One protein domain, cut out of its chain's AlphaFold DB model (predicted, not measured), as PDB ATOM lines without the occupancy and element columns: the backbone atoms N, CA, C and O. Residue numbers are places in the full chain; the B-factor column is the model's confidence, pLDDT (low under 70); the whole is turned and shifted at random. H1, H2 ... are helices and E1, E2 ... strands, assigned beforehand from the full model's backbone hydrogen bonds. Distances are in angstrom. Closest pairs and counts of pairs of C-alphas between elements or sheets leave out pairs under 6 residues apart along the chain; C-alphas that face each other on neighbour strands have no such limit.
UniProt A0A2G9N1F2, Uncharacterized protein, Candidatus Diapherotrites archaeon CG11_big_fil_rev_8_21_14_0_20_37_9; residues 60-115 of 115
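Overview. This is residues 60 to 115 of the 115 residues of an uncharacterized protein of Candidatus Diapherotrites archaeon CG11_big_fil_rev_8_21_14_0_20_37_9 (UniProt A0A2G9N1F2). What shape do these coordinates make? Two small two-stranded hairpins, E1 with E2 and E3 with E4, and one helix, H1, make a loose, elongated row: the first hairpin reaches toward one end, the second is near the middle, and residues 107 to 115, of which 107 to 112 belong to H1, stick out at the other end. What is it built of? The 56 printed residues hold, in order, E1, E2, E3, E4 and H1; the class is mixed, helices and strands, and each two-stranded sheet, E1 - E2 and E3 - E4, is antiparallel. How spread out is it? It is loose, with a radius of gyration of the C-alphas of 14.4 A and spans of 50 by 27 by 17 A.

Along the chain. Where are the strands? After residues 60 to 70, E1 is residues 71 to 76, 16.4 A long, from C-alpha 71 at (124.767, 111.075, 85.992), and E2 is residues 82 to 87, 16.3 A. E3 is residues 92 to 95, 9.2 A, and E4 residues 98 to 101, 10.2 A. Where is the helix? H1 is residues 103 to 112, 14.5 A, ending at C-alpha 112 at (118.637, 123.954, 112.509).

Arrangement. How do the strands pair? E1 and E2 form an antiparallel hairpin at 155 degrees, with N 73 and O 85 within hydrogen-bond range at 2.8 A. E3 and E4 form another at 134 degrees, with N 93 and O 100 at 2.8 A. What lies between the hairpins? The closest C-alphas of E2 and E3 are those of Tyr 87 and Cys 94, 6.1 A apart; E2 and E4 are only just apart, at 8.1 A. How does H1 sit? It is apart from E1 and E2, and every O i to N i+4 pair in it is within hydrogen-bond range.

Size, cuts and confidence. How far does it reach? The two C-alphas farthest apart, those of Gly 80 and Ser 115, are 50.3 A apart. Is it continuous? The printed part has no cut, and the four links between named elements are tight. Where is confidence low? The pLDDT is under 70 at residues 60 to 62, 78 and 103 to 115.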
ATOM      1  N   SER A  60     119.365 113.426  76.834       40.06
ATOM      2  CA  SER A  60     118.699 114.374  77.723       40.06
ATOM      3  C   SER A  60     117.718 113.640  78.661       40.06
ATOM      4  O   SER A  60     116.501 113.769  78.529       40.06
ATOM      5  N   VAL A  61     118.240 112.788  79.539       48.34
ATOM      6  CA  VAL A  61     117.557 112.278  80.727       48.34
ATOM      7  C   VAL A  61     117.960 113.190  81.877       48.34
ATOM      8  O   VAL A  61     119.132 113.525  82.007       48.34
ATOM      9  N   ASN A  62     116.987 113.634  82.669       65.81
ATOM     10  CA  ASN A  62     117.199 114.434  83.875       65.81
ATOM     11  C   ASN A  62     117.928 113.590  84.942       65.81
ATOM     12  O   ASN A  62     117.316 113.176  85.920       65.81
ATOM     13  N   CYS A  63     119.192 113.243  84.716       71.88
ATOM     14  CA  CYS A  63     120.040 112.638  85.733       71.88
ATOM     15  C   CYS A  63     120.611 113.746  86.630       71.88
ATOM     16  O   CYS A  63     120.639 114.915  86.245       71.88
ATOM     17  N   GLY A  64     121.059 113.388  87.829       77.69
ATOM     18  CA  GLY A  64     121.759 114.295  88.738       77.69
ATOM     19  C   GLY A  64     120.865 115.053  89.724       77.69
ATOM     20  O   GLY A  64     121.349 115.451  90.781       77.69
ATOM     21  N   GLY A  65     119.565 115.175  89.443       79.69
ATOM     22  CA  GLY A  65     118.597 115.817  90.339       79.69
ATOM     23  C   GLY A  65     118.171 114.939  91.524       79.69
ATOM     24  O   GLY A  65     118.312 113.720  91.493       79.69
ATOM     25  N   PHE A  66     117.601 115.545  92.569       79.06
ATOM     26  CA  PHE A  66     117.125 114.828  93.764       79.06
ATOM     27  C   PHE A  66     116.145 113.695  93.408       79.06
ATOM     28  O   PHE A  66     115.234 113.893  92.602       79.06
ATOM     29  N   GLU A  67     116.356 112.509  93.988       80.88
ATOM     30  CA  GLU A  67     115.607 111.268  93.710       80.88
ATOM     31  C   GLU A  67     115.621 110.814  92.238       80.88
ATOM     32  O   GLU A  67     114.844 109.945  91.844       80.88
ATOM     33  N   SER A  68     116.525 111.367  91.427       82.56
ATOM     34  CA  SER A  68     116.760 110.947  90.044       82.56
ATOM     35  C   SER A  68     118.004 110.061  89.947       82.56
ATOM     36  O   SER A  68     118.793 109.965  90.892       82.56
ATOM     37  N   ASP A  69     118.178 109.403  88.800       84.62
ATOM     38  CA  ASP A  69     119.364 108.588  88.526       84.62
ATOM     39  C   ASP A  69     120.643 109.437  88.581       84.62
ATOM     40  O   ASP A  69     120.650 110.606  88.180       84.62
ATOM     41  N   CYS A  70     121.745 108.846  89.042       83.56
ATOM     42  CA  CYS A  70     123.043 109.517  88.997       83.56
ATOM     43  C   CYS A  70     123.508 109.721  87.556       83.56
ATOM     44  O   CYS A  70     123.357 108.836  86.713       83.56
ATOM     45  N   CYS A  71     124.131 110.862  87.282       82.50
ATOM     46  CA  CYS A  71     124.767 111.075  85.992       82.50
ATOM     47  C   CYS A  71     126.119 110.368  85.927       82.50
ATOM     48  O   CYS A  71     126.841 110.292  86.922       82.50
ATOM     49  N   GLU A  72     126.487 109.909  84.735       82.44
ATOM     50  CA  GLU A  72     127.794 109.323  84.446       82.44
ATOM     51  C   GLU A  72     128.632 110.283  83.612       82.44
ATOM     52  O   GLU A  72     128.217 110.748  82.551       82.44
ATOM     53  N   TRP A  73     129.847 110.545  84.079       78.06
ATOM     54  CA  TRP A  73     130.871 111.240  83.323       78.06
ATOM     55  C   TRP A  73     132.000 110.276  82.971       78.06
ATOM     56  O   TRP A  73     132.483 109.529  83.824       78.06
ATOM     57  N   PHE A  74     132.448 110.339  81.721       79.56
ATOM     58  CA  PHE A  74     133.612 109.616  81.223       79.56
ATOM     59  C   PHE A  74     134.646 110.624  80.736       79.56
ATOM     60  O   PHE A  74     134.326 111.516  79.949       79.56
ATOM     61  N   GLY A  75     135.894 110.458  81.155       80.50
ATOM     62  CA  GLY A  75     136.990 111.300  80.694       80.50
ATOM     63  C   GLY A  75     138.313 110.875  81.300       80.50
ATOM     64  O   GLY A  75     138.431 109.768  81.812       80.50
ATOM     65  N   ASN A  76     139.324 111.733  81.220       81.12
ATOM     66  CA  ASN A  76     140.627 111.449  81.813       81.12
ATOM     67  C   ASN A  76     140.772 112.174  83.152       81.12
ATOM     68  O   ASN A  76     140.323 113.311  83.289       81.12
ATOM     69  N   ASP A  77     141.390 111.520  84.131       74.44
ATOM     70  CA  ASP A  77     141.757 112.157  85.392       74.44
ATOM     71  C   ASP A  77     142.940 113.132  85.229       74.44
ATOM     72  O   ASP A  77     143.504 113.297  84.145       74.44
ATOM     73  N   GLU A  78     143.331 113.782  86.327       69.81
ATOM     74  CA  GLU A  78     144.457 114.729  86.372       69.81
ATOM     75  C   GLU A  78     145.810 114.112  85.959       69.81
ATOM     76  O   GLU A  78     146.754 114.835  85.645       69.81
ATOM     77  N   PHE A  79     145.896 112.779  85.914       77.44
ATOM     78  CA  PHE A  79     147.071 112.018  85.497       77.44
ATOM     79  C   PHE A  79     146.936 111.454  84.073       77.44
ATOM     80  O   PHE A  79     147.818 110.727  83.613       77.44
ATOM     81  N   GLY A  80     145.861 111.794  83.352       72.75
ATOM     82  CA  GLY A  80     145.614 111.364  81.977       72.75
ATOM     83  C   GLY A  80     145.074 109.938  81.846       72.75
ATOM     84  O   GLY A  80     145.081 109.392  80.743       72.75
ATOM     85  N   SER A  81     144.622 109.318  82.939       75.44
ATOM     86  CA  SER A  81     144.040 107.974  82.920       75.44
ATOM     87  C   SER A  81     142.538 108.034  82.676       75.44
ATOM     88  O   SER A  81     141.831 108.800  83.330       75.44
ATOM     89  N   PHE A  82     142.034 107.193  81.768       73.81
ATOM     90  CA  PHE A  82     140.598 107.101  81.506       73.81
ATOM     91  C   PHE A  82     139.854 106.637  82.763       73.81
ATOM     92  O   PHE A  82     140.167 105.594  83.341       73.81
ATOM     93  N   THR A  83     138.858 107.411  83.173       74.94
ATOM     94  CA  THR A  83     138.070 107.208  84.380       74.94
ATOM     95  C   THR A  83     136.591 107.462  84.109       74.94
ATOM     96  O   THR A  83     136.212 108.238  83.227       74.94
ATOM     97  N   ALA A  84     135.755 106.784  84.886       79.12
ATOM     98  CA  ALA A  84     134.316 106.973  84.907       79.12
ATOM     99  C   ALA A  84     133.910 107.412  86.313       79.12
ATOM    100  O   ALA A  84     134.400 106.869  87.307       79.12
ATOM    101  N   ARG A  85     133.037 108.413  86.398       78.50
ATOM    102  CA  ARG A  85     132.591 109.004  87.660       78.50
ATOM    103  C   ARG A  85     131.083 109.169  87.651       78.50
ATOM    104  O   ARG A  85     130.530 109.654  86.669       78.50
ATOM    105  N   TYR A  86     130.446 108.813  88.762       82.19
ATOM    106  CA  TYR A  86     129.046 109.140  89.000       82.19
ATOM    107  C   TYR A  86     128.955 110.471  89.734       82.19
ATOM    108  O   TYR A  86     129.715 110.701  90.678       82.19
ATOM    109  N   TYR A  87     128.034 111.331  89.319       76.94
ATOM    110  CA  TYR A  87     127.821 112.631  89.940       76.94
ATOM    111  C   TYR A  87     126.333 112.969  90.057       76.94
ATOM    112  O   TYR A  87     125.481 112.399  89.369       76.94
ATOM    113  N   CYS A  88     126.049 113.897  90.964       81.81
ATOM    114  CA  CYS A  88     124.750 114.514  91.183       81.81
ATOM    115  C   CYS A  88     124.916 116.038  91.209       81.81
ATOM    116  O   CYS A  88     126.048 116.526  91.221       81.81
ATOM    117  N   ASP A  89     123.806 116.772  91.206       82.88
ATOM    118  CA  ASP A  89     123.813 118.221  91.394       82.88
ATOM    119  C   ASP A  89     124.398 118.602  92.764       82.88
ATOM    120  O   ASP A  89     124.482 117.782  93.684       82.88
ATOM    121  N   GLU A  90     124.819 119.859  92.897       77.50
ATOM    122  CA  GLU A  90     125.432 120.369  94.123       77.50
ATOM    123  C   GLU A  90     124.582 120.073  95.366       77.50
ATOM    124  O   GLU A  90     123.361 120.246  95.382       77.50
ATOM    125  N   GLY A  91     125.248 119.622  96.431       70.94
ATOM    126  CA  GLY A  91     124.592 119.264  97.684       70.94
ATOM    127  C   GLY A  91     123.928 117.884  97.702       70.94
ATOM    128  O   GLY A  91     123.370 117.475  98.729       70.94
ATOM    129  N   LEU A  92     124.004 117.144  96.597       79.06
ATOM    130  CA  LEU A  92     123.527 115.774  96.487       79.06
ATOM    131  C   LEU A  92     124.695 114.790  96.349       79.06
ATOM    132  O   LEU A  92     125.740 115.081  95.776       79.06
ATOM    133  N   GLU A  93     124.500 113.586  96.870       79.38
ATOM    134  CA  GLU A  93     125.435 112.471  96.772       79.38
ATOM    135  C   GLU A  93     124.784 111.336  95.976       79.38
ATOM    136  O   GLU A  93     123.626 110.979  96.212       79.38
ATOM    137  N   CYS A  94     125.539 110.726  95.059       81.44
ATOM    138  CA  CYS A  94     125.095 109.510  94.387       81.44
ATOM    139  C   CYS A  94     125.180 108.325  95.354       81.44
ATOM    140  O   CYS A  94     126.271 107.864  95.703       81.44
ATOM    141  N   ARG A  95     124.031 107.786  95.767       79.12
ATOM    142  CA  ARG A  95     123.948 106.631  96.662       79.12
ATOM    143  C   ARG A  95     123.071 105.554  96.047       79.12
ATOM    144  O   ARG A  95     121.895 105.766  95.794       79.12
ATOM    145  N   ALA A  96     123.648 104.371  95.847       81.19
ATOM    146  CA  ALA A  96     122.953 103.227  95.250       81.19
ATOM    147  C   ALA A  96     122.317 103.523  93.870       81.19
ATOM    148  O   ALA A  96     121.291 102.941  93.531       81.19
ATOM    149  N   GLY A  97     122.939 104.404  93.076       78.62
ATOM    150  CA  GLY A  97     122.488 104.748  91.721       78.62
ATOM    151  C   GLY A  97     121.472 105.889  91.641       78.62
ATOM    152  O   GLY A  97     121.100 106.264  90.534       78.62
ATOM    153  N   ILE A  98     121.077 106.474  92.776       83.69
ATOM    154  CA  ILE A  98     120.172 107.629  92.845       83.69
ATOM    155  C   ILE A  98     120.809 108.795  93.607       83.69
ATOM    156  O   ILE A  98     121.627 108.591  94.506       83.69
ATOM    157  N   CYS A  99     120.417 110.020  93.276       82.81
ATOM    158  CA  CYS A  99     120.888 111.225  93.952       82.81
ATOM    159  C   CYS A  99     120.066 111.517  95.212       82.81
ATOM    160  O   CYS A  99     118.843 111.659  95.163       82.81
ATOM    161  N   VAL A 100     120.748 111.624  96.350       83.19
ATOM    162  CA  VAL A 100     120.145 111.893  97.665       83.19
ATOM    163  C   VAL A 100     120.844 113.057  98.350       83.19
ATOM    164  O   VAL A 100     121.950 113.421  97.973       83.19
ATOM    165  N   GLU A 101     120.224 113.639  99.374       81.88
ATOM    166  CA  GLU A 101     120.820 114.744 100.128       81.88
ATOM    167  C   GLU A 101     122.167 114.330 100.738       81.88
ATOM    168  O   GLU A 101     122.249 113.353 101.498       81.88
ATOM    169  N   GLY A 102     123.211 115.088 100.397       74.00
ATOM    170  CA  GLY A 102     124.563 114.850 100.868       74.00
ATOM    171  C   GLY A 102     124.650 114.920 102.397       74.00
ATOM    172  O   GLY A 102     123.865 115.616 103.055       74.00
ATOM    173  N   PRO A 103     125.612 114.215 103.011       61.56
ATOM    174  CA  PRO A 103     125.765 114.188 104.466       61.56
ATOM    175  C   PRO A 103     125.985 115.585 105.074       61.56
ATOM    176  O   PRO A 103     125.634 115.812 106.233       61.56
ATOM    177  N   GLU A 104     126.519 116.526 104.296       58.75
ATOM    178  CA  GLU A 104     126.714 117.927 104.677       58.75
ATOM    179  C   GLU A 104     125.400 118.715 104.815       58.75
ATOM    180  O   GLU A 104     125.220 119.443 105.796       58.75
ATOM    181  N   HIS A 105     124.432 118.498 103.923       52.03
ATOM    182  CA  HIS A 105     123.104 119.109 104.022       52.03
ATOM    183  C   HIS A 105     122.258 118.465 105.123       52.03
ATOM    184  O   HIS A 105     121.609 119.168 105.904       52.03
ATOM    185  N   GLN A 106     122.376 117.145 105.309       50.53
ATOM    186  CA  GLN A 106     121.748 116.466 106.444       50.53
ATOM    187  C   GLN A 106     122.284 116.967 107.791       50.53
ATOM    188  O   GLN A 106     121.528 117.055 108.761       50.53
ATOM    189  N   ALA A 107     123.578 117.294 107.874       50.12
ATOM    190  CA  ALA A 107     124.167 117.864 109.080       50.12
ATOM    191  C   ALA A 107     123.604 119.262 109.374       50.12
ATOM    192  O   ALA A 107     123.237 119.517 110.520       50.12
ATOM    193  N   TYR A 108     123.459 120.120 108.355       50.88
ATOM    194  CA  TYR A 108     122.853 121.455 108.474       50.88
ATOM    195  C   TYR A 108     121.365 121.412 108.870       50.88
ATOM    196  O   TYR A 108     120.912 122.195 109.707       50.88
ATOM    197  N   ASN A 109     120.588 120.484 108.308       50.44
ATOM    198  CA  ASN A 109     119.166 120.347 108.633       50.44
ATOM    199  C   ASN A 109     118.965 119.844 110.079       50.44
ATOM    200  O   ASN A 109     118.112 120.338 110.818       50.44
ATOM    201  N   ARG A 110     119.827 118.934 110.553       49.00
ATOM    202  CA  ARG A 110     119.787 118.456 111.948       49.00
ATOM    203  C   ARG A 110     120.226 119.501 112.975       49.00
ATOM    204  O   ARG A 110     119.762 119.423 114.109       49.00
ATOM    205  N   THR A 111     121.087 120.457 112.625       52.34
ATOM    206  CA  THR A 111     121.471 121.550 113.538       52.34
ATOM    207  C   THR A 111     120.453 122.684 113.594       52.34
ATOM    208  O   THR A 111     120.367 123.340 114.629       52.34
ATOM    209  N   ASN A 112     119.654 122.893 112.544       50.44
ATOM    210  CA  ASN A 112     118.637 123.954 112.509       50.44
ATOM    211  C   ASN A 112     117.207 123.473 112.825       50.44
ATOM    212  O   ASN A 112     116.315 124.297 113.000       50.44
ATOM    213  N   GLY A 113     116.981 122.160 112.932       44.16
ATOM    214  CA  GLY A 113     115.683 121.548 113.246       44.16
ATOM    215  C   GLY A 113     115.350 121.405 114.739       44.16
ATOM    216  O   GLY A 113     114.463 120.627 115.086       44.16
ATOM    217  N   TRP A 114     116.054 122.100 115.637       42.88
ATOM    218  CA  TRP A 114     115.648 122.232 117.043       42.88
ATOM    219  C   TRP A 114     114.942 123.576 117.247       42.88
ATOM    220  O   TRP A 114     115.573 124.593 117.536       42.88
ATOM    221  N   SER A 115     113.620 123.585 117.086       41.03
ATOM    222  CA  SER A 115     112.712 124.603 117.634       41.03
ATOM    223  C   SER A 115     111.369 123.968 117.956       41.03
ATOM    224  O   SER A 115     110.845 123.245 117.082       41.03
TER     225      SER A 115